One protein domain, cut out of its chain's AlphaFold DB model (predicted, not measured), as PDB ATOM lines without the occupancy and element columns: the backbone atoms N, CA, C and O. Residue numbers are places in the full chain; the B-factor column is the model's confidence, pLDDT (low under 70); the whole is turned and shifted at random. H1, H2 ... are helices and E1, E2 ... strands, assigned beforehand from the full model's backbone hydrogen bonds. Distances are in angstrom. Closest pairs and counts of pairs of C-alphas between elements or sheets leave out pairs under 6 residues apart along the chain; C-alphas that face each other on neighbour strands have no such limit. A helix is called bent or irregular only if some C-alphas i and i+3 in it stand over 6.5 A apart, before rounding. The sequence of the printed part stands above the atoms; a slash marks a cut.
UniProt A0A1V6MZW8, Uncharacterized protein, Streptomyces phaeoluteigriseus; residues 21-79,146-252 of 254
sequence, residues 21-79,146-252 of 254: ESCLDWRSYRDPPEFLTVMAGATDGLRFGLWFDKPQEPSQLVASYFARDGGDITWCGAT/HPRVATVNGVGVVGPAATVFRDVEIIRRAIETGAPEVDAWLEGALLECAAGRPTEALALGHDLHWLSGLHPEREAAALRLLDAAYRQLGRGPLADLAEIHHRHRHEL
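This is residues 21 to 79 and 146 to 252 of the 254 residues of an uncharacterized protein of Streptomyces phaeoluteigriseus (UniProt A0A1V6MZW8). A strongly twisted sheet of four strands stands beside a block of helices, and no helix is on the sheet. In the block H3, H5 and H6 make a row, with H4 packed on H5 and H3; H2 stands at the end of H3 and tiny H1 by H6, while residues 150 to 157 loop between H4 and the sheet. The 166 printed residues run H1, E1, E2, E3, E4, H2, H3, H4, H5, H6; the sheet, in the order E1 E2 E3 E4, is antiparallel throughout, and the class is mixed, helices and strands. The whole is compact, with a radius of gyration of the C-alphas of 14.7 A and spans of 41 by 33 by 29 A.

Start at H1, residues 21 to 24, which only just touches residues 241 to 245 of H6, residues 236 to 252, with 3 pairs of C-alphas within 8 A; the closest are Leu 24 and His 245, 6.9 A. Next find E1, residues 35 to 40, E2, residues 46 to 51, E3, residues 62 to 66, and E4, residues 74 to 77: a meander, each strand the antiparallel neighbour of the one before. Across its hairpins look for N 36 and O 50 at 2.9 A, N 49 and O 63 at 2.9 A, and N 62 and O 77 at 2.8 A. H2, residues 168 to 177, touches H3, residues 181 to 194, only at the corner, and only just, with 3 pairs; the closest C-alphas, Ile 175 and Val 182, are 6.6 A apart. H4, residues 199 to 210, touches H3 with residues 199 to 204 alone, at a steep tilt of 46 degrees; the closest C-alphas are Ala 189 and Ala 201, 4.7 A. H4 and H5, residues 216 to 232, form a helical hairpin, their closest C-alphas Gly 205 and Ala 222 at 4.3 A, with a shallow tilt of 33 degrees, only just short of steep. H5 touches H3 at a shallow tilt of 22 degrees, the closest C-alphas being Cys 193 and Ala 229, 6.3 A. H5 and H6 form a helical hairpin at 17 degrees, closest at Asp 227 and Ala 239, 4.6 A. Every O i to N i+4 pair is within hydrogen-bond range in H2, H3, H4 and H5, and 10 of 13 in H6; H1 is too short for one.

Find C-alpha 21 at (94.128, 262.556, 374.225), where H1 begins. E2 runs 15.5 A, H3 20.2 A and H5 24.2 A. H6 runs 22.6 A to C-alpha 252 at (105.206, 266.790, 374.668), is irregular, with C-alphas 247 and 250 8.0 A apart, and has a kink of 51 degrees near residue 246.

The C-alphas of Ala 42 and Ala 195, the two farthest apart, are 45.1 A from each other. Residues 80 to 145 are not printed; C-alphas 79 and 146 are 16.6 A apart across the cut. No link printed whole is long. Look for pLDDT under 70 at residue 70 and residues 161 to 164.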
ATOM      1  N   GLU A  21      92.752 262.250 373.822       74.12
ATOM      2  CA  GLU A  21      94.128 262.556 374.225       74.12
ATOM      3  C   GLU A  21      94.935 261.327 374.676       74.12
ATOM      4  O   GLU A  21      96.158 261.369 374.618       74.12
ATOM      5  N   SER A  22      94.297 260.203 375.027       79.62
ATOM      6  CA  SER A  22      94.996 258.946 375.375       79.62
ATOM      7  C   SER A  22      95.857 258.398 374.231       79.62
ATOM      8  O   SER A  22      96.837 257.696 374.458       79.62
ATOM      9  N   CYS A  23      95.563 258.767 372.977       80.31
ATOM     10  CA  CYS A  23      96.421 258.425 371.840       80.31
ATOM     11  C   CYS A  23      97.799 259.117 371.876       80.31
ATOM     12  O   CYS A  23      98.676 258.762 371.081       80.31
ATOM     13  N   LEU A  24      97.980 260.094 372.773       87.00
ATOM     14  CA  LEU A  24      99.231 260.798 373.034       87.00
ATOM     15  C   LEU A  24     100.042 260.189 374.177       87.00
ATOM     16  O   LEU A  24     101.164 260.642 374.411       87.00
ATOM     17  N   ASP A  25      99.521 259.165 374.860       86.88
ATOM     18  CA  ASP A  25     100.255 258.489 375.922       86.88
ATOM     19  C   ASP A  25     101.626 258.045 375.400       86.88
ATOM     20  O   ASP A  25     101.755 257.412 374.351       86.88
ATOM     21  N   TRP A  26     102.673 258.450 376.124       89.44
ATOM     22  CA  TRP A  26     104.084 258.200 375.810       89.44
ATOM     23  C   TRP A  26     104.627 258.815 374.509       89.44
ATOM     24  O   TRP A  26     105.840 258.692 374.265       89.44
ATOM     25  N   ARG A  27     103.806 259.527 373.723       91.81
ATOM     26  CA  ARG A  27     104.261 260.194 372.500       91.81
ATOM     27  C   ARG A  27     105.226 261.333 372.793       91.81
ATOM     28  O   ARG A  27     105.051 262.116 373.723       91.81
ATOM     29  N   SER A  28     106.249 261.440 371.959       91.56
ATOM     30  CA  SER A  28     107.203 262.547 371.953       91.56
ATOM     31  C   SER A  28     106.808 263.636 370.953       91.56
ATOM     32  O   SER A  28     106.061 263.401 370.003       91.56
ATOM     33  N   TYR A  29     107.384 264.830 371.114       92.56
ATOM     34  CA  TYR A  29     107.318 265.936 370.153       92.56
ATOM     35  C   TYR A  29     107.624 265.524 368.699       92.56
ATOM     36  O   TYR A  29     107.025 266.065 367.764       92.56
ATOM     37  N   ARG A  30     108.558 264.582 368.503       92.81
ATOM     38  CA  ARG A  30     109.019 264.127 367.177       92.81
ATOM     39  C   ARG A  30     108.368 262.832 366.682       92.81
ATOM     40  O   ARG A  30     108.697 262.416 365.576       92.81
ATOM     41  N   ASP A  31     107.495 262.202 367.469       94.44
ATOM     42  CA  ASP A  31     106.850 260.953 367.054       94.44
ATOM     43  C   ASP A  31     105.906 261.236 365.875       94.44
ATOM     44  O   ASP A  31     104.897 261.923 366.075       94.44
ATOM     45  N   PRO A  32     106.174 260.711 364.663       95.56
ATOM     46  CA  PRO A  32     105.202 260.801 363.587       95.56
ATOM     47  C   PRO A  32     103.973 259.927 363.902       95.56
ATOM     48  O   PRO A  32     104.057 259.009 364.730       95.56
ATOM     49  N   PRO A  33     102.830 260.150 363.229       96.69
ATOM     50  CA  PRO A  33     101.602 259.396 363.490       96.69
ATOM     51  C   PRO A  33     101.751 257.869 363.381       96.69
ATOM     52  O   PRO A  33     101.129 257.137 364.152       96.69
ATOM     53  N   GLU A  34     102.599 257.373 362.478       96.62
ATOM     54  CA  GLU A  34     102.872 255.942 362.283       96.62
ATOM     55  C   GLU A  34     103.627 255.299 363.446       96.62
ATOM     56  O   GLU A  34     103.573 254.078 363.598       96.62
ATOM     57  N   PHE A  35     104.357 256.088 364.237       95.88
ATOM     58  CA  PHE A  35     105.194 255.589 365.317       95.88
ATOM     59  C   PHE A  35     104.387 255.521 366.609       95.88
ATOM     60  O   PHE A  35     103.943 256.542 367.135       95.88
ATOM     61  N   LEU A  36     104.194 254.313 367.131       94.81
ATOM     62  CA  LEU A  36     103.585 254.082 368.435       94.81
ATOM     63  C   LEU A  36     104.667 253.667 369.427       94.81
ATOM     64  O   LEU A  36     105.115 252.521 369.386       94.81
ATOM     65  N   THR A  37     105.065 254.577 370.318       93.38
ATOM     66  CA  THR A  37     106.018 254.276 371.395       93.38
ATOM     67  C   THR A  37     105.466 253.172 372.300       93.38
ATOM     68  O   THR A  37     104.364 253.291 372.825       93.38
ATOM     69  N   VAL A  38     106.247 252.109 372.508       93.88
ATOM     70  CA  VAL A  38     105.890 250.978 373.388       93.88
ATOM     71  C   VAL A  38     106.971 250.646 374.415       93.88
ATOM     72  O   VAL A  38     106.690 249.985 375.411       93.88
ATOM     73  N   MET A  39     108.209 251.098 374.201       91.19
ATOM     74  CA  MET A  39     109.283 250.998 375.191       91.19
ATOM     75  C   MET A  39     110.140 252.262 375.159       91.19
ATOM     76  O   MET A  39     110.300 252.891 374.114       91.19
ATOM     77  N   ALA A  40     110.737 252.608 376.297       88.19
ATOM     78  CA  ALA A  40     111.717 253.681 376.397       88.19
ATOM     79  C   ALA A  40     113.022 253.155 377.002       88.19
ATOM     80  O   ALA A  40     113.016 252.306 377.895       88.19
ATOM     81  N   GLY A  41     114.141 253.663 376.499       82.06
ATOM     82  CA  GLY A  41     115.462 253.448 377.066       82.06
ATOM     83  C   GLY A  41     115.791 254.474 378.150       82.06
ATOM     84  O   GLY A  41     115.118 255.487 378.325       82.06
ATOM     85  N   ALA A  42     116.865 254.210 378.891       75.06
ATOM     86  CA  ALA A  42     117.288 255.057 380.007       75.06
ATOM     87  C   ALA A  42     118.134 256.276 379.591       75.06
ATOM     88  O   ALA A  42     118.438 257.113 380.440       75.06
ATOM     89  N   THR A  43     118.521 256.364 378.319       77.44
ATOM     90  CA  THR A  43     119.522 257.315 377.818       77.44
ATOM     91  C   THR A  43     118.933 258.144 376.681       77.44
ATOM     92  O   THR A  43     118.231 257.600 375.834       77.44
ATOM     93  N   ASP A  44     119.165 259.460 376.709       79.00
ATOM     94  CA  ASP A  44     118.873 260.445 375.647       79.00
ATOM     95  C   ASP A  44     117.461 260.397 375.038       79.00
ATOM     96  O   ASP A  44     117.204 260.765 373.889       79.00
ATOM     97  N   GLY A  45     116.492 259.978 375.857       84.44
ATOM     98  CA  GLY A  45     115.103 259.839 375.434       84.44
ATOM     99  C   GLY A  45     114.924 258.772 374.356       84.44
ATOM    100  O   GLY A  45     114.068 258.948 373.494       84.44
ATOM    101  N   LEU A  46     115.739 257.712 374.382       88.75
ATOM    102  CA  LEU A  46     115.612 256.554 373.503       88.75
ATOM    103  C   LEU A  46     114.193 255.991 373.571       88.75
ATOM    104  O   LEU A  46     113.678 255.709 374.655       88.75
ATOM    105  N   ARG A  47     113.576 255.803 372.411       91.19
ATOM    106  CA  ARG A  47     112.240 255.221 372.269       91.19
ATOM    107  C   ARG A  47     112.276 254.072 371.287       91.19
ATOM    108  O   ARG A  47     112.964 254.159 370.280       91.19
ATOM    109  N   PHE A  48     111.484 253.045 371.561       94.19
ATOM    110  CA  PHE A  48     111.157 251.980 370.623       94.19
ATOM    111  C   PHE A  48     109.666 252.011 370.360       94.19
ATOM    112  O   PHE A  48     108.862 252.084 371.298       94.19
ATOM    113  N   GLY A  49     109.302 251.920 369.090       94.81
ATOM    114  CA  GLY A  49     107.919 251.983 368.674       94.81
ATOM    115  C   GLY A  49     107.591 251.019 367.555       94.81
ATOM    116  O   GLY A  49     108.439 250.669 366.734       94.81
ATOM    117  N   LEU A  50     106.333 250.593 367.536       95.38
ATOM    118  CA  LEU A  50     105.754 249.883 366.405       95.38
ATOM    119  C   LEU A  50     105.487 250.887 365.279       95.38
ATOM    120  O   LEU A  50     104.985 251.979 365.546       95.38
ATOM    121  N   TRP A  51     105.792 250.510 364.036       95.00
ATOM    122  CA  TRP A  51     105.547 251.352 362.864       95.00
ATOM    123  C   TRP A  51     104.346 250.875 362.039       95.00
ATOM    124  O   TRP A  51     104.351 249.776 361.483       95.00
ATOM    125  N   PHE A  52     103.336 251.732 361.894       94.44
ATOM    126  CA  PHE A  52     102.112 251.431 361.154       94.44
ATOM    127  C   PHE A  52     102.018 252.239 359.860       94.44
ATOM    128  O   PHE A  52     101.388 253.292 359.821       94.44
ATOM    129  N   ASP A  53     102.564 251.710 358.759       92.50
ATOM    130  CA  ASP A  53     102.388 252.332 357.436       92.50
ATOM    131  C   ASP A  53     100.912 252.453 357.041       92.50
ATOM    132  O   ASP A  53     100.511 253.395 356.358       92.50
ATOM    133  N   LYS A  54     100.088 251.492 357.466       92.12
ATOM    134  CA  LYS A  54      98.635 251.530 357.328       92.12
ATOM    135  C   LYS A  54      98.018 251.156 358.674       92.12
ATOM    136  O   LYS A  54      98.313 250.073 359.176       92.12
ATOM    137  N   PRO A  55      97.124 251.983 359.235       92.19
ATOM    138  CA  PRO A  55      96.572 251.732 360.564       92.19
ATOM    139  C   PRO A  55      95.651 250.500 360.629       92.19
ATOM    140  O   PRO A  55      95.318 250.045 361.715       92.19
ATOM    141  N   GLN A  56      95.216 249.956 359.486       90.62
ATOM    142  CA  GLN A  56      94.368 248.760 359.416       90.62
ATOM    143  C   GLN A  56      95.159 247.446 359.320       90.62
ATOM    144  O   GLN A  56      94.563 246.373 359.387       90.62
ATOM    145  N   GLU A  57      96.477 247.514 359.123       90.75
ATOM    146  CA  GLU A  57      97.352 246.345 359.013       90.75
ATOM    147  C   GLU A  57      98.208 246.225 360.284       90.75
ATOM    148  O   GLU A  57      98.557 247.243 360.889       90.75
ATOM    149  N   PRO A  58      98.548 245.003 360.730       87.75
ATOM    150  CA  PRO A  58      99.461 244.841 361.853       87.75
ATOM    151  C   PRO A  58     100.830 245.427 361.500       87.75
ATOM    152  O   PRO A  58     101.315 245.255 360.378       87.75
ATOM    153  N   SER A  59     101.469 246.074 362.475       87.25
ATOM    154  CA  SER A  59     102.868 246.466 362.332       87.25
ATOM    155  C   SER A  59     103.733 245.224 362.100       87.25
ATOM    156  O   SER A  59     103.559 244.197 362.756       87.25
ATOM    157  N   GLN A  60     104.672 245.345 361.168       85.38
ATOM    158  CA  GLN A  60     105.714 244.348 360.895       85.38
ATOM    159  C   GLN A  60     107.106 244.927 361.160       85.38
ATOM    160  O   GLN A  60     108.100 244.412 360.654       85.38
ATOM    161  N   LEU A  61     107.166 246.058 361.868       90.12
ATOM    162  CA  LEU A  61     108.382 246.823 362.061       90.12
ATOM    163  C   LEU A  61     108.434 247.464 363.432       90.12
ATOM    164  O   LEU A  61     107.470 248.062 363.918       90.12
ATOM    165  N   VAL A  62     109.631 247.413 363.992       94.50
ATOM    166  CA  VAL A  62     110.028 248.189 365.150       94.50
ATOM    167  C   VAL A  62     111.085 249.182 364.712       94.50
ATOM    168  O   VAL A  62     112.031 248.835 364.000       94.50
ATOM    169  N   ALA A  63     110.916 250.416 365.153       94.94
ATOM    170  CA  ALA A  63     111.873 251.482 364.947       94.94
ATOM    171  C   ALA A  63     112.302 252.076 366.288       94.94
ATOM    172  O   ALA A  63     111.565 251.995 367.276       94.94
ATOM    173  N   SER A  64     113.477 252.692 366.314       94.00
ATOM    174  CA  SER A  64     113.961 253.452 367.456       94.00
ATOM    175  C   SER A  64     114.608 254.756 367.029       94.00
ATOM    176  O   SER A  64     115.058 254.915 365.891       94.00
ATOM    177  N   TYR A  65     114.616 255.703 367.961       93.38
ATOM    178  CA  TYR A  65     115.366 256.944 367.843       93.38
ATOM    179  C   TYR A  65     115.581 257.573 369.223       93.38
ATOM    180  O   TYR A  65     114.915 257.220 370.203       93.38
ATOM    181  N   PHE A  66     116.504 258.530 369.293       89.69
ATOM    182  CA  PHE A  66     116.799 259.300 370.500       89.69
ATOM    183  C   PHE A  66     116.068 260.641 370.450       89.69
ATOM    184  O   PHE A  66     116.448 261.552 369.707       89.69
ATOM    185  N   ALA A  67     115.002 260.778 371.243       86.00
ATOM    186  CA  ALA A  67     114.122 261.942 371.171       86.00
ATOM    187  C   ALA A  67     114.831 263.271 371.468       86.00
ATOM    188  O   ALA A  67     114.467 264.296 370.882       86.00
ATOM    189  N   ARG A  68     115.856 263.249 372.332       82.25
ATOM    190  CA  ARG A  68     116.582 264.450 372.771       82.25
ATOM    191  C   ARG A  68     117.748 264.830 371.861       82.25
ATOM    192  O   ARG A  68     117.985 266.019 371.678       82.25
ATOM    193  N   ASP A  69     118.385 263.855 371.219       73.00
ATOM    194  CA  ASP A  69     119.555 264.102 370.362       73.00
ATOM    195  C   ASP A  69     119.186 264.442 368.917       73.00
ATOM    196  O   ASP A  69     120.012 264.944 368.159       73.00
ATOM    197  N   GLY A  70     117.933 264.201 368.519       65.56
ATOM    198  CA  GLY A  70     117.480 264.473 367.152       65.56
ATOM    199  C   GLY A  70     118.134 263.589 366.098       65.56
ATOM    200  O   GLY A  70     118.082 263.933 364.920       65.56
ATOM    201  N   GLY A  71     118.718 262.466 366.523       77.88
ATOM    202  CA  GLY A  71     119.155 261.411 365.621       77.88
ATOM    203  C   GLY A  71     117.970 260.831 364.853       77.88
ATOM    204  O   GLY A  71     116.852 260.790 365.372       77.88
ATOM    205  N   ASP A  72     118.236 260.411 363.618       89.88
ATOM    206  CA  ASP A  72     117.233 259.860 362.712       89.88
ATOM    207  C   ASP A  72     116.536 258.629 363.315       89.88
ATOM    208  O   ASP A  72     117.083 257.913 364.159       89.88
ATOM    209  N   ILE A  73     115.318 258.364 362.847       93.88
ATOM    210  CA  ILE A  73     114.624 257.118 363.143       93.88
ATOM    211  C   ILE A  73     115.287 255.991 362.355       93.88
ATOM    212  O   ILE A  73     115.512 256.090 361.147       93.88
ATOM    213  N   THR A  74     115.568 254.893 363.048       92.50
ATOM    214  CA  THR A  74     116.197 253.700 362.482       92.50
ATOM    215  C   THR A  74     115.342 252.469 362.718       92.50
ATOM    216  O   THR A  74     114.617 252.375 363.706       92.50
ATOM    217  N   TRP A  75     115.401 251.517 361.791       93.75
ATOM    218  CA  TRP A  75     114.759 250.220 361.969       93.75
ATOM    219  C   TRP A  75     115.554 249.374 362.961       93.75
ATOM    220  O   TRP A  75     116.781 249.372 362.905       93.75
ATOM    221  N   CYS A  76     114.855 248.622 363.816       90.69
ATOM    222  CA  CYS A  76     115.460 247.792 364.869       90.69
ATOM    223  C   CYS A  76     115.081 246.307 364.773       90.69
ATOM    224  O   CYS A  76     115.690 245.478 365.439       90.69
ATOM    225  N   GLY A  77     114.098 245.953 363.945       91.56
ATOM    226  CA  GLY A  77     113.667 244.570 363.740       91.56
ATOM    227  C   GLY A  77     112.221 244.486 363.259       91.56
ATOM    228  O   GLY A  77     111.538 245.504 363.143       91.56
ATOM    229  N   ALA A  78     111.750 243.272 362.989       90.50
ATOM    230  CA  ALA A  78     110.354 242.999 362.664       90.50
ATOM    231  C   ALA A  78     109.482 242.827 363.919       90.50
ATOM    232  O   ALA A  78     108.272 243.052 363.875       90.50
ATOM    233  N   THR A  79     110.093 242.456 365.049       91.81
ATOM    234  CA  THR A  79     109.417 242.251 366.338       91.81
ATOM    235  C   THR A  79     110.109 243.017 367.464       91.81
ATOM    236  O   THR A  79     111.261 243.441 367.349       91.81
ATOM    237  N   HIS A 146     109.541 247.112 351.863       76.25
ATOM    238  CA  HIS A 146     108.962 247.843 350.736       76.25
ATOM    239  C   HIS A 146     109.799 249.042 350.246       76.25
ATOM    240  O   HIS A 146     110.537 249.669 351.005       76.25
ATOM    241  N   PRO A 147     109.676 249.408 348.957       84.88
ATOM    242  CA  PRO A 147     110.199 250.674 348.465       84.88
ATOM    243  C   PRO A 147     109.570 251.848 349.223       84.88
ATOM    244  O   PRO A 147     108.345 251.974 349.289       84.88
ATOM    245  N   ARG A 148     110.422 252.710 349.776       89.81
ATOM    246  CA  ARG A 148     110.043 253.895 350.547       89.81
ATOM    247  C   ARG A 148     110.638 255.137 349.907       89.81
ATOM    248  O   ARG A 148     111.771 255.113 349.433       89.81
ATOM    249  N   VAL A 149     109.873 256.222 349.912       92.25
ATOM    250  CA  VAL A 149     110.386 257.545 349.551       92.25
ATOM    251  C   VAL A 149     111.154 258.086 350.743       92.25
ATOM    252  O   VAL A 149     110.619 258.108 351.850       92.25
ATOM    253  N   ALA A 150     112.404 258.484 350.518       92.38
ATOM    254  CA  ALA A 150     113.282 258.967 351.573       92.38
ATOM    255  C   ALA A 150     112.743 260.258 352.205       92.38
ATOM    256  O   ALA A 150     112.228 261.147 351.520       92.38
ATOM    257  N   THR A 151     112.901 260.353 353.516       94.56
ATOM    258  CA  THR A 151     112.568 261.512 354.347       94.56
ATOM    259  C   THR A 151     113.742 261.803 355.266       94.56
ATOM    260  O   THR A 151     114.574 260.937 355.541       94.56
ATOM    261  N   VAL A 152     113.797 263.028 355.764       94.75
ATOM    262  CA  VAL A 152     114.832 263.533 356.663       94.75
ATOM    263  C   VAL A 152     114.885 262.743 357.973       94.75
ATOM    264  O   VAL A 152     115.953 262.612 358.555       94.75
ATOM    265  N   ASN A 153     113.760 262.184 358.430       92.62
ATOM    266  CA  ASN A 153     113.704 261.370 359.650       92.62
ATOM    267  C   ASN A 153     114.277 259.943 359.487       92.62
ATOM    268  O   ASN A 153     114.168 259.161 360.423       92.62
ATOM    269  N   GLY A 154     114.814 259.567 358.320       91.88
ATOM    270  CA  GLY A 154     115.545 258.311 358.091       91.88
ATOM    271  C   GLY A 154     114.707 257.106 357.645       91.88
ATOM    272  O   GLY A 154     115.157 256.316 356.814       91.88
ATOM    273  N   VAL A 155     113.468 256.969 358.125       91.62
ATOM    274  CA  VAL A 155     112.632 255.787 357.831       91.62
ATOM    275  C   VAL A 155     111.887 255.862 356.503       91.62
ATOM    276  O   VAL A 155     111.562 254.821 355.932       91.62
ATOM    277  N   GLY A 156     111.627 257.049 355.961       92.75
ATOM    278  CA  GLY A 156     110.877 257.206 354.714       92.75
ATOM    279  C   GLY A 156     109.370 256.995 354.862       92.75
ATOM    280  O   GLY A 156     108.850 256.765 355.955       92.75
ATOM    281  N   VAL A 157     108.663 257.035 353.732       93.62
ATOM    282  CA  VAL A 157     107.203 256.847 353.659       93.62
ATOM    283  C   VAL A 157     106.798 255.917 352.514       93.62
ATOM    284  O   VAL A 157     107.459 255.859 351.474       93.62
ATOM    285  N   VAL A 158     105.684 255.199 352.680       91.56
ATOM    286  CA  VAL A 158     105.123 254.292 351.662       91.56
ATOM    287  C   VAL A 158     103.928 254.943 350.962       91.56
ATOM    288  O   VAL A 158     102.980 255.366 351.626       91.56
ATOM    289  N   GLY A 159     103.908 254.957 349.624       86.81
ATOM    290  CA  GLY A 159     102.767 255.445 348.841       86.81
ATOM    291  C   GLY A 159     102.760 255.000 347.365       86.81
ATOM    292  O   GLY A 159     103.726 254.391 346.909       86.81
ATOM    293  N   PRO A 160     101.678 255.290 346.607       79.50
ATOM    294  CA  PRO A 160     101.435 254.770 345.252       79.50
ATOM    295  C   PRO A 160     102.457 255.175 344.176       79.50
ATOM    296  O   PRO A 160     102.421 254.633 343.075       79.50
ATOM    297  N   ALA A 161     103.364 256.108 344.475       61.69
ATOM    298  CA  ALA A 161     104.405 256.575 343.565       61.69
ATOM    299  C   ALA A 161     105.765 256.644 344.276       61.69
ATOM    300  O   ALA A 161     106.369 257.709 344.380       61.69
ATOM    301  N   ALA A 162     106.265 255.503 344.765       58.75
ATOM    302  CA  ALA A 162     107.563 255.381 345.443       58.75
ATOM    303  C   ALA A 162     108.802 255.657 344.548       58.75
ATOM    304  O   ALA A 162     109.892 255.164 344.815       58.75
ATOM    305  N   THR A 163     108.646 256.421 343.463       52.12
ATOM    306  CA  THR A 163     109.655 256.668 342.421       52.12
ATOM    307  C   THR A 163     110.176 258.105 342.399       52.12
ATOM    308  O   THR A 163     110.932 258.457 341.496       52.12
ATOM    309  N   VAL A 164     109.781 258.955 343.351       64.31
ATOM    310  CA  VAL A 164     110.358 260.300 343.482       64.31
ATOM    311  C   VAL A 164     111.702 260.172 344.192       64.31
ATOM    312  O   VAL A 164     111.763 259.839 345.375       64.31
ATOM    313  N   PHE A 165     112.791 260.401 343.459       72.88
ATOM    314  CA  PHE A 165     114.101 260.576 344.076       72.88
ATOM    315  C   PHE A 165     114.097 261.885 344.869       72.88
ATOM    316  O   PHE A 165     113.785 262.939 344.316       72.88
ATOM    317  N   ARG A 166     114.450 261.806 346.153       87.75
ATOM    318  CA  ARG A 166     114.541 262.951 347.062       87.75
ATOM    319  C   ARG A 166     115.956 263.030 347.610       87.75
ATOM    320  O   ARG A 166     116.445 262.070 348.202       87.75
ATOM    321  N   ASP A 167     116.600 264.173 347.411       92.25
ATOM    322  CA  ASP A 167     117.859 264.491 348.079       92.25
ATOM    323  C   ASP A 167     117.532 265.095 349.449       92.25
ATOM    324  O   ASP A 167     117.198 266.277 349.571       92.25
ATOM    325  N   VAL A 168     117.561 264.243 350.477       93.19
ATOM    326  CA  VAL A 168     117.160 264.609 351.842       93.19
ATOM    327  C   VAL A 168     118.045 265.696 352.446       93.19
ATOM    328  O   VAL A 168     117.553 266.476 353.252       93.19
ATOM    329  N   GLU A 169     119.304 265.819 352.020       94.56
ATOM    330  CA  GLU A 169     120.213 266.849 352.528       94.56
ATOM    331  C   GLU A 169     119.918 268.217 351.909       94.56
ATOM    332  O   GLU A 169     119.952 269.240 352.599       94.56
ATOM    333  N   ILE A 170     119.547 268.253 350.624       95.12
ATOM    334  CA  ILE A 170     119.033 269.480 349.998       95.12
ATOM    335  C   ILE A 170     117.740 269.922 350.689       95.12
ATOM    336  O   ILE A 170     117.610 271.101 351.022       95.12
ATOM    337  N   ILE A 171     116.815 268.989 350.933       95.56
ATOM    338  CA  ILE A 171     115.536 269.271 351.598       95.56
ATOM    339  C   ILE A 171     115.766 269.769 353.028       95.56
ATOM    340  O   ILE A 171     115.239 270.820 353.393       95.56
ATOM    341  N   ARG A 172     116.597 269.065 353.809       96.00
ATOM    342  CA  ARG A 172     116.972 269.443 355.178       96.00
ATOM    343  C   ARG A 172     117.497 270.871 355.217       96.00
ATOM    344  O   ARG A 172     116.938 271.711 355.917       96.00
ATOM    345  N   ARG A 173     118.506 271.169 354.393       96.81
ATOM    346  CA  ARG A 173     119.109 272.504 354.323       96.81
ATOM    347  C   ARG A 173     118.089 273.571 353.929       96.81
ATOM    348  O   ARG A 173     118.060 274.637 354.543       96.81
ATOM    349  N   ALA A 174     117.266 273.317 352.913       96.69
ATOM    350  CA  ALA A 174     116.254 274.270 352.462       96.69
ATOM    351  C   ALA A 174     115.248 274.596 353.580       96.69
ATOM    352  O   ALA A 174     115.009 275.769 353.860       96.69
ATOM    353  N   ILE A 175     114.732 273.577 354.276       96.38
ATOM    354  CA  ILE A 175     113.809 273.759 355.403       96.38
ATOM    355  C   ILE A 175     114.481 274.525 356.546       96.38
ATOM    356  O   ILE A 175     113.938 275.527 357.003       96.38
ATOM    357  N   GLU A 176     115.666 274.098 356.991       94.75
ATOM    358  CA  GLU A 176     116.370 274.705 358.130       94.75
ATOM    359  C   GLU A 176     116.690 276.183 357.888       94.75
ATOM    360  O   GLU A 176     116.468 277.015 358.771       94.75
ATOM    361  N   THR A 177     117.137 276.521 356.674       95.25
ATOM    362  CA  THR A 177     117.463 277.897 356.262       95.25
ATOM    363  C   THR A 177     116.247 278.756 355.904       95.25
ATOM    364  O   THR A 177     116.407 279.960 355.710       95.25
ATOM    365  N   GLY A 178     115.042 278.175 355.832       93.00
ATOM    366  CA  GLY A 178     113.831 278.884 355.410       93.00
ATOM    367  C   GLY A 178     113.892 279.337 353.951       93.00
ATOM    368  O   GLY A 178     113.525 280.468 353.635       93.00
ATOM    369  N   ALA A 179     114.417 278.485 353.071       95.00
ATOM    370  CA  ALA A 179     114.571 278.802 351.660       95.00
ATOM    371  C   ALA A 179     113.201 279.039 350.986       95.00
ATOM    372  O   ALA A 179     112.249 278.298 351.249       95.00
ATOM    373  N   PRO A 180     113.076 280.041 350.095       92.62
ATOM    374  CA  PRO A 180     111.794 280.414 349.496       92.62
ATOM    375  C   PRO A 180     111.203 279.322 348.592       92.62
ATOM    376  O   PRO A 180     109.997 279.307 348.363       92.62
ATOM    377  N   GLU A 181     112.012 278.388 348.078       94.31
ATOM    378  CA  GLU A 181     111.498 277.251 347.308       94.31
ATOM    379  C   GLU A 181     110.603 276.297 348.117       94.31
ATOM    380  O   GLU A 181     109.790 275.591 347.519       94.31
ATOM    381  N   VAL A 182     110.701 276.296 349.454       95.06
ATOM    382  CA  VAL A 182     109.906 275.413 350.322       95.06
ATOM    383  C   VAL A 182     108.407 275.687 350.165       95.06
ATOM    384  O   VAL A 182     107.618 274.742 350.123       95.06
ATOM    385  N   ASP A 183     108.011 276.951 349.990       94.38
ATOM    386  CA  ASP A 183     106.609 277.328 349.764       94.38
ATOM    387  C   ASP A 183     106.078 276.746 348.446       94.38
ATOM    388  O   ASP A 183     104.982 276.182 348.396       94.38
ATOM    389  N   ALA A 184     106.889 276.797 347.384       95.12
ATOM    390  CA  ALA A 184     106.533 276.216 346.092       95.12
ATOM    391  C   ALA A 184     106.423 274.682 346.161       95.12
ATOM    392  O   ALA A 184     105.545 274.095 345.524       95.12
ATOM    393  N   TRP A 185     107.277 274.020 346.950       95.88
ATOM    394  CA  TRP A 185     107.177 272.577 347.193       95.88
ATOM    395  C   TRP A 185     105.899 272.215 347.952       95.88
ATOM    396  O   TRP A 185     105.229 271.254 347.583       95.88
ATOM    397  N   LEU A 186     105.532 273.005 348.963       96.69
ATOM    398  CA  LEU A 186     104.290 272.854 349.725       96.69
ATOM    399  C   LEU A 186     103.052 272.931 348.827       96.69
ATOM    400  O   LEU A 186     102.199 272.042 348.861       96.69
ATOM    401  N   GLU A 187     102.957 273.978 348.006       96.62
ATOM    402  CA  GLU A 187     101.839 274.165 347.075       96.62
ATOM    403  C   GLU A 187     101.777 273.048 346.030       96.62
ATOM    404  O   GLU A 187     100.710 272.473 345.794       96.62
ATOM    405  N   GLY A 188     102.925 272.698 345.443       95.81
ATOM    406  CA  GLY A 188     103.032 271.612 344.474       95.81
ATOM    407  C   GLY A 188     102.607 270.266 345.060       95.81
ATOM    408  O   GLY A 188     101.798 269.560 344.461       95.81
ATOM    409  N   ALA A 189     103.080 269.930 346.259       96.00
ATOM    410  CA  ALA A 189     102.739 268.682 346.930       96.00
ATOM    411  C   ALA A 189     101.236 268.582 347.245       96.00
ATOM    412  O   ALA A 189     100.634 267.525 347.040       96.00
ATOM    413  N   LEU A 190     100.599 269.677 347.678       97.56
ATOM    414  CA  LEU A 190      99.150 269.718 347.914       97.56
ATOM    415  C   LEU A 190      98.343 269.554 346.617       97.56
ATOM    416  O   LEU A 190      97.353 268.819 346.607       97.56
ATOM    417  N   LEU A 191      98.768 270.195 345.522       96.44
ATOM    418  CA  LEU A 191      98.139 270.044 344.204       96.44
ATOM    419  C   LEU A 191      98.219 268.599 343.703       96.44
ATOM    420  O   LEU A 191      97.213 268.027 343.281       96.44
ATOM    421  N   GLU A 192      99.397 267.987 343.793       94.19
ATOM    422  CA  GLU A 192      99.608 266.594 343.399       94.19
ATOM    423  C   GLU A 192      98.795 265.633 344.277       94.19
ATOM    424  O   GLU A 192      98.167 264.701 343.764       94.19
ATOM    425  N   CYS A 193      98.721 265.899 345.584       95.88
ATOM    426  CA  CYS A 193      97.897 265.137 346.514       95.88
ATOM    427  C   CYS A 193      96.413 265.187 346.129       95.88
ATOM    428  O   CYS A 193      95.782 264.136 346.007       95.88
ATOM    429  N   ALA A 194      95.876 266.380 345.850       96.00
ATOM    430  CA  ALA A 194      94.501 266.554 345.380       96.00
ATOM    431  C   ALA A 194      94.243 265.856 344.029       96.00
ATOM    432  O   ALA A 194      93.123 265.428 343.750       96.00
ATOM    433  N   ALA A 195      95.281 265.685 343.206       94.38
ATOM    434  CA  ALA A 195      95.241 264.925 341.959       94.38
ATOM    435  C   ALA A 195      95.448 263.403 342.143       94.38
ATOM    436  O   ALA A 195      95.665 262.687 341.161       94.38
ATOM    437  N   GLY A 196      95.402 262.895 343.380       93.88
ATOM    438  CA  GLY A 196      95.528 261.473 343.701       93.88
ATOM    439  C   GLY A 196      96.964 260.952 343.793       93.88
ATOM    440  O   GLY A 196      97.167 259.738 343.796       93.88
ATOM    441  N   ARG A 197      97.966 261.837 343.883       93.62
ATOM    442  CA  ARG A 197      99.391 261.494 344.043       93.62
ATOM    443  C   ARG A 197      99.929 262.017 345.386       93.62
ATOM    444  O   ARG A 197     100.695 262.975 345.418       93.62
ATOM    445  N   PRO A 198      99.546 261.398 346.517       95.56
ATOM    446  CA  PRO A 198      99.791 261.945 347.857       95.56
ATOM    447  C   PRO A 198     101.215 261.744 348.392       95.56
ATOM    448  O   PRO A 198     101.526 262.227 349.475       95.56
ATOM    449  N   THR A 199     102.081 260.998 347.697       94.44
ATOM    450  CA  THR A 199     103.363 260.543 348.262       94.44
ATOM    451  C   THR A 199     104.325 261.686 348.583       94.44
ATOM    452  O   THR A 199     104.937 261.650 349.646       94.44
ATOM    453  N   GLU A 200     104.424 262.711 347.731       94.44
ATOM    454  CA  GLU A 200     105.289 263.866 348.025       94.44
ATOM    455  C   GLU A 200     104.740 264.697 349.187       94.44
ATOM    456  O   GLU A 200     105.505 265.129 350.042       94.44
ATOM    457  N   ALA A 201     103.413 264.857 349.274       96.69
ATOM    458  CA  ALA A 201     102.794 265.531 350.412       96.69
ATOM    459  C   ALA A 201     103.072 264.789 351.721       96.69
ATOM    460  O   ALA A 201     103.461 265.415 352.702       96.69
ATOM    461  N   LEU A 202     102.965 263.458 351.720       97.25
ATOM    462  CA  LEU A 202     103.320 262.652 352.882       97.25
ATOM    463  C   LEU A 202     104.796 262.858 353.259       97.25
ATOM    464  O   LEU A 202     105.096 263.200 354.396       97.25
ATOM    465  N   ALA A 203     105.711 262.713 352.298       96.62
ATOM    466  CA  ALA A 203     107.148 262.804 352.548       96.62
ATOM    467  C   ALA A 203     107.571 264.195 353.063       96.62
ATOM    468  O   ALA A 203     108.225 264.296 354.099       96.62
ATOM    469  N   LEU A 204     107.133 265.272 352.403       97.12
ATOM    470  CA  LEU A 204     107.426 266.644 352.826       97.12
ATOM    471  C   LEU A 204     106.754 266.994 354.164       97.12
ATOM    472  O   LEU A 204     107.340 267.710 354.976       97.12
ATOM    473  N   GLY A 205     105.555 266.463 354.425       98.00
ATOM    474  CA  GLY A 205     104.871 266.604 355.709       98.00
ATOM    475  C   GLY A 205     105.678 266.001 356.860       98.00
ATOM    476  O   GLY A 205     105.838 266.644 357.896       98.00
ATOM    477  N   HIS A 206     106.259 264.814 356.657       97.81
ATOM    478  CA  HIS A 206     107.182 264.195 357.612       97.81
ATOM    479  C   HIS A 206     108.454 265.021 357.827       97.81
ATOM    480  O   HIS A 206     108.888 265.176 358.968       97.81
ATOM    481  N   ASP A 207     109.041 265.573 356.764       97.38
ATOM    482  CA  ASP A 207     110.265 266.374 356.880       97.38
ATOM    483  C   ASP A 207     110.027 267.656 357.682       97.38
ATOM    484  O   ASP A 207     110.783 267.961 358.603       97.38
ATOM    485  N   LEU A 208     108.944 268.379 357.379       97.38
ATOM    486  CA  LEU A 208     108.550 269.583 358.112       97.38
ATOM    487  C   LEU A 208     108.143 269.265 359.552       97.38
ATOM    488  O   LEU A 208     108.434 270.049 360.455       97.38
ATOM    489  N   HIS A 209     107.499 268.118 359.784       96.44
ATOM    490  CA  HIS A 209     107.209 267.644 361.132       96.44
ATOM    491  C   HIS A 209     108.509 267.432 361.913       96.44
ATOM    492  O   HIS A 209     108.655 267.947 363.019       96.44
ATOM    493  N   TRP A 210     109.471 266.713 361.339       95.69
ATOM    494  CA  TRP A 210     110.735 266.379 361.992       95.69
ATOM    495  C   TRP A 210     111.618 267.606 362.260       95.69
ATOM    496  O   TRP A 210     112.183 267.754 363.346       95.69
ATOM    497  N   LEU A 211     111.691 268.512 361.280       94.75
ATOM    498  CA  LEU A 211     112.486 269.745 361.296       94.75
ATOM    499  C   LEU A 211     111.693 270.980 361.745       94.75
ATOM    500  O   LEU A 211     112.090 272.119 361.469       94.75
ATOM    501  N   SER A 212     110.567 270.786 362.434       91.94
ATOM    502  CA  SER A 212     109.729 271.903 362.867       91.94
ATOM    503  C   SER A 212     110.498 272.872 363.750       91.94
ATOM    504  O   SER A 212     110.352 274.072 363.576       91.94
ATOM    505  N   GLY A 213     111.332 272.377 364.670       88.44
ATOM    506  CA  GLY A 213     112.191 273.220 365.505       88.44
ATOM    507  C   GLY A 213     111.430 274.300 366.283       88.44
ATOM    508  O   GLY A 213     111.966 275.386 366.466       88.44
ATOM    509  N   LEU A 214     110.187 274.019 366.701       90.56
ATOM    510  CA  LEU A 214     109.273 274.970 367.355       90.56
ATOM    511  C   LEU A 214     108.857 276.172 366.488       90.56
ATOM    512  O   LEU A 214     108.477 277.211 367.024       90.56
ATOM    513  N   HIS A 215     108.910 276.043 365.160       93.75
ATOM    514  CA  HIS A 215     108.392 277.028 364.210       93.75
ATOM    515  C   HIS A 215     106.913 276.759 363.885       93.75
ATOM    516  O   HIS A 215     106.632 275.822 363.127       93.75
ATOM    517  N   PRO A 216     105.954 277.561 364.388       94.06
ATOM    518  CA  PRO A 216     104.524 277.287 364.219       94.06
ATOM    519  C   PRO A 216     104.089 277.203 362.752       94.06
ATOM    520  O   PRO A 216     103.231 276.396 362.399       94.06
ATOM    521  N   GLU A 217     104.705 277.996 361.875       94.62
ATOM    522  CA  GLU A 217     104.463 277.970 360.436       94.62
ATOM    523  C   GLU A 217     104.838 276.623 359.805       94.62
ATOM    524  O   GLU A 217     104.074 276.087 358.998       94.62
ATOM    525  N   ARG A 218     105.964 276.027 360.225       95.38
ATOM    526  CA  ARG A 218     106.405 274.706 359.752       95.38
ATOM    527  C   ARG A 218     105.505 273.611 360.298       95.38
ATOM    528  O   ARG A 218     105.148 272.697 359.565       95.38
ATOM    529  N   GLU A 219     105.098 273.715 361.560       96.69
ATOM    530  CA  GLU A 219     104.196 272.748 362.188       96.69
ATOM    531  C   GLU A 219     102.810 272.743 361.538       96.69
ATOM    532  O   GLU A 219     102.268 271.675 361.249       96.69
ATOM    533  N   ALA A 220     102.254 273.922 361.255       97.56
ATOM    534  CA  ALA A 220     100.981 274.052 360.559       97.56
ATOM    535  C   ALA A 220     101.072 273.536 359.113       97.56
ATOM    536  O   ALA A 220     100.154 272.876 358.623       97.56
ATOM    537  N   ALA A 221     102.184 273.806 358.423       98.06
ATOM    538  CA  ALA A 221     102.437 273.277 357.087       98.06
ATOM    539  C   ALA A 221     102.571 271.743 357.083       98.06
ATOM    540  O   ALA A 221     101.967 271.083 356.235       98.06
ATOM    541  N   ALA A 222     103.285 271.179 358.063       98.38
ATOM    542  CA  ALA A 222     103.400 269.740 358.261       98.38
ATOM    543  C   ALA A 222     102.022 269.097 358.462       98.38
ATOM    544  O   ALA A 222     101.675 268.173 357.729       98.38
ATOM    545  N   LEU A 223     101.202 269.630 359.379       98.62
ATOM    546  CA  LEU A 223      99.845 269.129 359.615       98.62
ATOM    547  C   LEU A 223      99.002 269.154 358.333       98.62
ATOM    548  O   LEU A 223      98.366 268.157 358.004       98.62
ATOM    549  N   ARG A 224      99.014 270.265 357.586       98.56
ATOM    550  CA  ARG A 224      98.235 270.398 356.341       98.56
ATOM    551  C   ARG A 224      98.594 269.331 355.307       98.56
ATOM    552  O   ARG A 224      97.702 268.788 354.660       98.56
ATOM    553  N   LEU A 225      99.886 269.057 355.131       98.69
ATOM    554  CA  LEU A 225     100.367 268.044 354.194       98.69
ATOM    555  C   LEU A 225     100.028 266.626 354.663       98.69
ATOM    556  O   LEU A 225      99.525 265.828 353.870       98.69
ATOM    557  N   LEU A 226     100.275 266.333 355.943       98.62
ATOM    558  CA  LEU A 226     100.008 265.029 356.544       98.62
ATOM    559  C   LEU A 226      98.512 264.696 356.511       98.62
ATOM    560  O   LEU A 226      98.147 263.627 356.027       98.62
ATOM    561  N   ASP A 227      97.637 265.611 356.939       98.69
ATOM    562  CA  ASP A 227      96.182 265.410 356.914       98.69
ATOM    563  C   ASP A 227      95.680 265.111 355.491       98.69
ATOM    564  O   ASP A 227      95.013 264.096 355.262       98.69
ATOM    565  N   ALA A 228      96.078 265.929 354.510       98.38
ATOM    566  CA  ALA A 228      95.697 265.731 353.113       98.38
ATOM    567  C   ALA A 228      96.181 264.373 352.579       98.38
ATOM    568  O   ALA A 228      95.402 263.623 351.979       98.38
ATOM    569  N   ALA A 229      97.447 264.029 352.826       98.06
ATOM    570  CA  ALA A 229      98.039 262.793 352.343       98.06
ATOM    571  C   ALA A 229      97.411 261.555 352.993       98.06
ATOM    572  O   ALA A 229      97.037 260.618 352.284       98.06
ATOM    573  N   TYR A 230      97.243 261.544 354.319       98.44
ATOM    574  CA  TYR A 230      96.621 260.426 355.027       98.44
ATOM    575  C   TYR A 230      95.187 260.196 354.572       98.44
ATOM    576  O   TYR A 230      94.824 259.054 354.285       98.44
ATOM    577  N   ARG A 231      94.382 261.254 354.429       97.94
ATOM    578  CA  ARG A 231      93.009 261.125 353.922       97.94
ATOM    579  C   ARG A 231      92.983 260.578 352.499       97.94
ATOM    580  O   ARG A 231      92.244 259.631 352.234       97.94
ATOM    581  N   GLN A 232      93.831 261.098 351.610       97.12
ATOM    582  CA  GLN A 232      93.929 260.623 350.227       97.12
ATOM    583  C   GLN A 232      94.379 259.153 350.136       97.12
ATOM    584  O   GLN A 232      93.976 258.436 349.221       97.12
ATOM    585  N   LEU A 233      95.193 258.692 351.089       96.00
ATOM    586  CA  LEU A 233      95.661 257.308 351.205       96.00
ATOM    587  C   LEU A 233      94.672 256.372 351.923       96.00
ATOM    588  O   LEU A 233      94.958 255.182 352.044       96.00
ATOM    589  N   GLY A 234      93.541 256.877 352.429       96.50
ATOM    590  CA  GLY A 234      92.599 256.086 353.231       96.50
ATOM    591  C   GLY A 234      93.098 255.759 354.648       96.50
ATOM    592  O   GLY A 234      92.626 254.816 355.281       96.50
ATOM    593  N   ARG A 235      94.054 256.535 355.168       97.00
ATOM    594  CA  ARG A 235      94.668 256.386 356.498       97.00
ATOM    595  C   ARG A 235      94.069 257.364 357.517       97.00
ATOM    596  O   ARG A 235      94.801 257.973 358.285       97.00
ATOM    597  N   GLY A 236      92.740 257.511 357.524       97.19
ATOM    598  CA  GLY A 236      92.004 258.461 358.379       97.19
ATOM    599  C   GLY A 236      92.471 258.528 359.844       97.19
ATOM    600  O   GLY A 236      92.776 259.624 360.299       97.19
ATOM    601  N   PRO A 237      92.664 257.391 360.542       96.00
ATOM    602  CA  PRO A 237      93.155 257.405 361.921       96.00
ATOM    603  C   PRO A 237      94.509 258.109 362.118       96.00
ATOM    604  O   PRO A 237      94.730 258.719 363.158       96.00
ATOM    605  N   LEU A 238      95.411 258.055 361.130       97.38
ATOM    606  CA  LEU A 238      96.693 258.769 361.196       97.38
ATOM    607  C   LEU A 238      96.522 260.278 360.961       97.38
ATOM    608  O   LEU A 238      97.257 261.062 361.552       97.38
ATOM    609  N   ALA A 239      95.542 260.686 360.145       98.06
ATOM    610  CA  ALA A 239      95.171 262.095 359.979       98.06
ATOM    611  C   ALA A 239      94.608 262.678 361.284       98.06
ATOM    612  O   ALA A 239      95.086 263.714 361.743       98.06
ATOM    613  N   ASP A 240      93.663 261.978 361.918       96.38
ATOM    614  CA  ASP A 240      93.073 262.404 363.192       96.38
ATOM    615  C   ASP A 240      94.148 262.515 364.286       96.38
ATOM    616  O   ASP A 240      94.211 263.496 365.030       96.38
ATOM    617  N   LEU A 241      95.054 261.534 364.339       96.19
ATOM    618  CA  LEU A 241      96.187 261.546 365.253       96.19
ATOM    619  C   LEU A 241      97.160 262.698 364.969       96.19
ATOM    620  O   LEU A 241      97.627 263.328 365.913       96.19
ATOM    621  N   ALA A 242      97.459 262.998 363.701       97.31
ATOM    622  CA  ALA A 242      98.305 264.135 363.340       97.31
ATOM    623  C   ALA A 242      97.705 265.460 363.835       97.31
ATOM    624  O   ALA A 242      98.433 266.318 364.337       97.31
ATOM    625  N   GLU A 243      96.381 265.620 363.744       97.25
ATOM    626  CA  GLU A 243      95.676 266.804 364.237       97.25
ATOM    627  C   GLU A 243      95.757 266.923 365.765       97.25
ATOM    628  O   GLU A 243      96.104 267.985 366.291       97.25
ATOM    629  N   ILE A 244      95.469 265.834 366.484       96.19
ATOM    630  CA  ILE A 244      95.550 265.798 367.950       96.19
ATOM    631  C   ILE A 244      96.994 266.063 368.397       96.19
ATOM    632  O   ILE A 244      97.230 266.923 369.246       96.19
ATOM    633  N   HIS A 245      97.974 265.395 367.786       95.44
ATOM    634  CA  HIS A 245      99.387 265.580 368.109       95.44
ATOM    635  C   HIS A 245      99.851 267.009 367.858       95.44
ATOM    636  O   HIS A 245     100.495 267.578 368.729       95.44
ATOM    637  N   HIS A 246      99.471 267.633 366.738       95.81
ATOM    638  CA  HIS A 246      99.786 269.038 366.469       95.81
ATOM    639  C   HIS A 246      99.210 269.976 367.540       95.81
ATOM    640  O   HIS A 246      99.910 270.869 368.016       95.81
ATOM    641  N   ARG A 247      97.957 269.753 367.960       95.38
ATOM    642  CA  ARG A 247      97.274 270.588 368.960       95.38
ATOM    643  C   ARG A 247      97.984 270.585 370.315       95.38
ATOM    644  O   ARG A 247      98.095 271.636 370.938       95.38
ATOM    645  N   HIS A 248      98.481 269.426 370.736       93.19
ATOM    646  CA  HIS A 248      99.124 269.223 372.041       93.19
ATOM    647  C   HIS A 248     100.653 269.174 371.958       93.19
ATOM    648  O   HIS A 248     101.333 268.923 372.948       93.19
ATOM    649  N   ARG A 249     101.232 269.424 370.779       90.19
ATOM    650  CA  ARG A 249     102.630 269.089 370.477       90.19
ATOM    651  C   ARG A 249     103.635 269.689 371.455       90.19
ATOM    652  O   ARG A 249     104.606 269.040 371.828       90.19
ATOM    653  N   HIS A 250     103.388 270.923 371.880       89.56
ATOM    654  CA  HIS A 250     104.259 271.668 372.787       89.56
ATOM    655  C   HIS A 250     104.234 271.128 374.225       89.56
ATOM    656  O   HIS A 250     105.202 271.308 374.958       89.56
ATOM    657  N   GLU A 251     103.167 270.427 374.620       90.00
ATOM    658  CA  GLU A 251     103.047 269.755 375.922       90.00
ATOM    659  C   GLU A 251     103.931 268.493 375.985       90.00
ATOM    660  O   GLU A 251     104.232 267.993 377.067       90.00
ATOM    661  N   LEU A 252     104.402 268.008 374.827       84.75
ATOM    662  CA  LEU A 252     105.206 266.790 374.668       84.75
ATOM    663  C   LEU A 252     106.724 267.050 374.639       84.75
ATOM    664  O   LEU A 252     107.508 266.146 374.330       84.75
TER     665      LEU A 252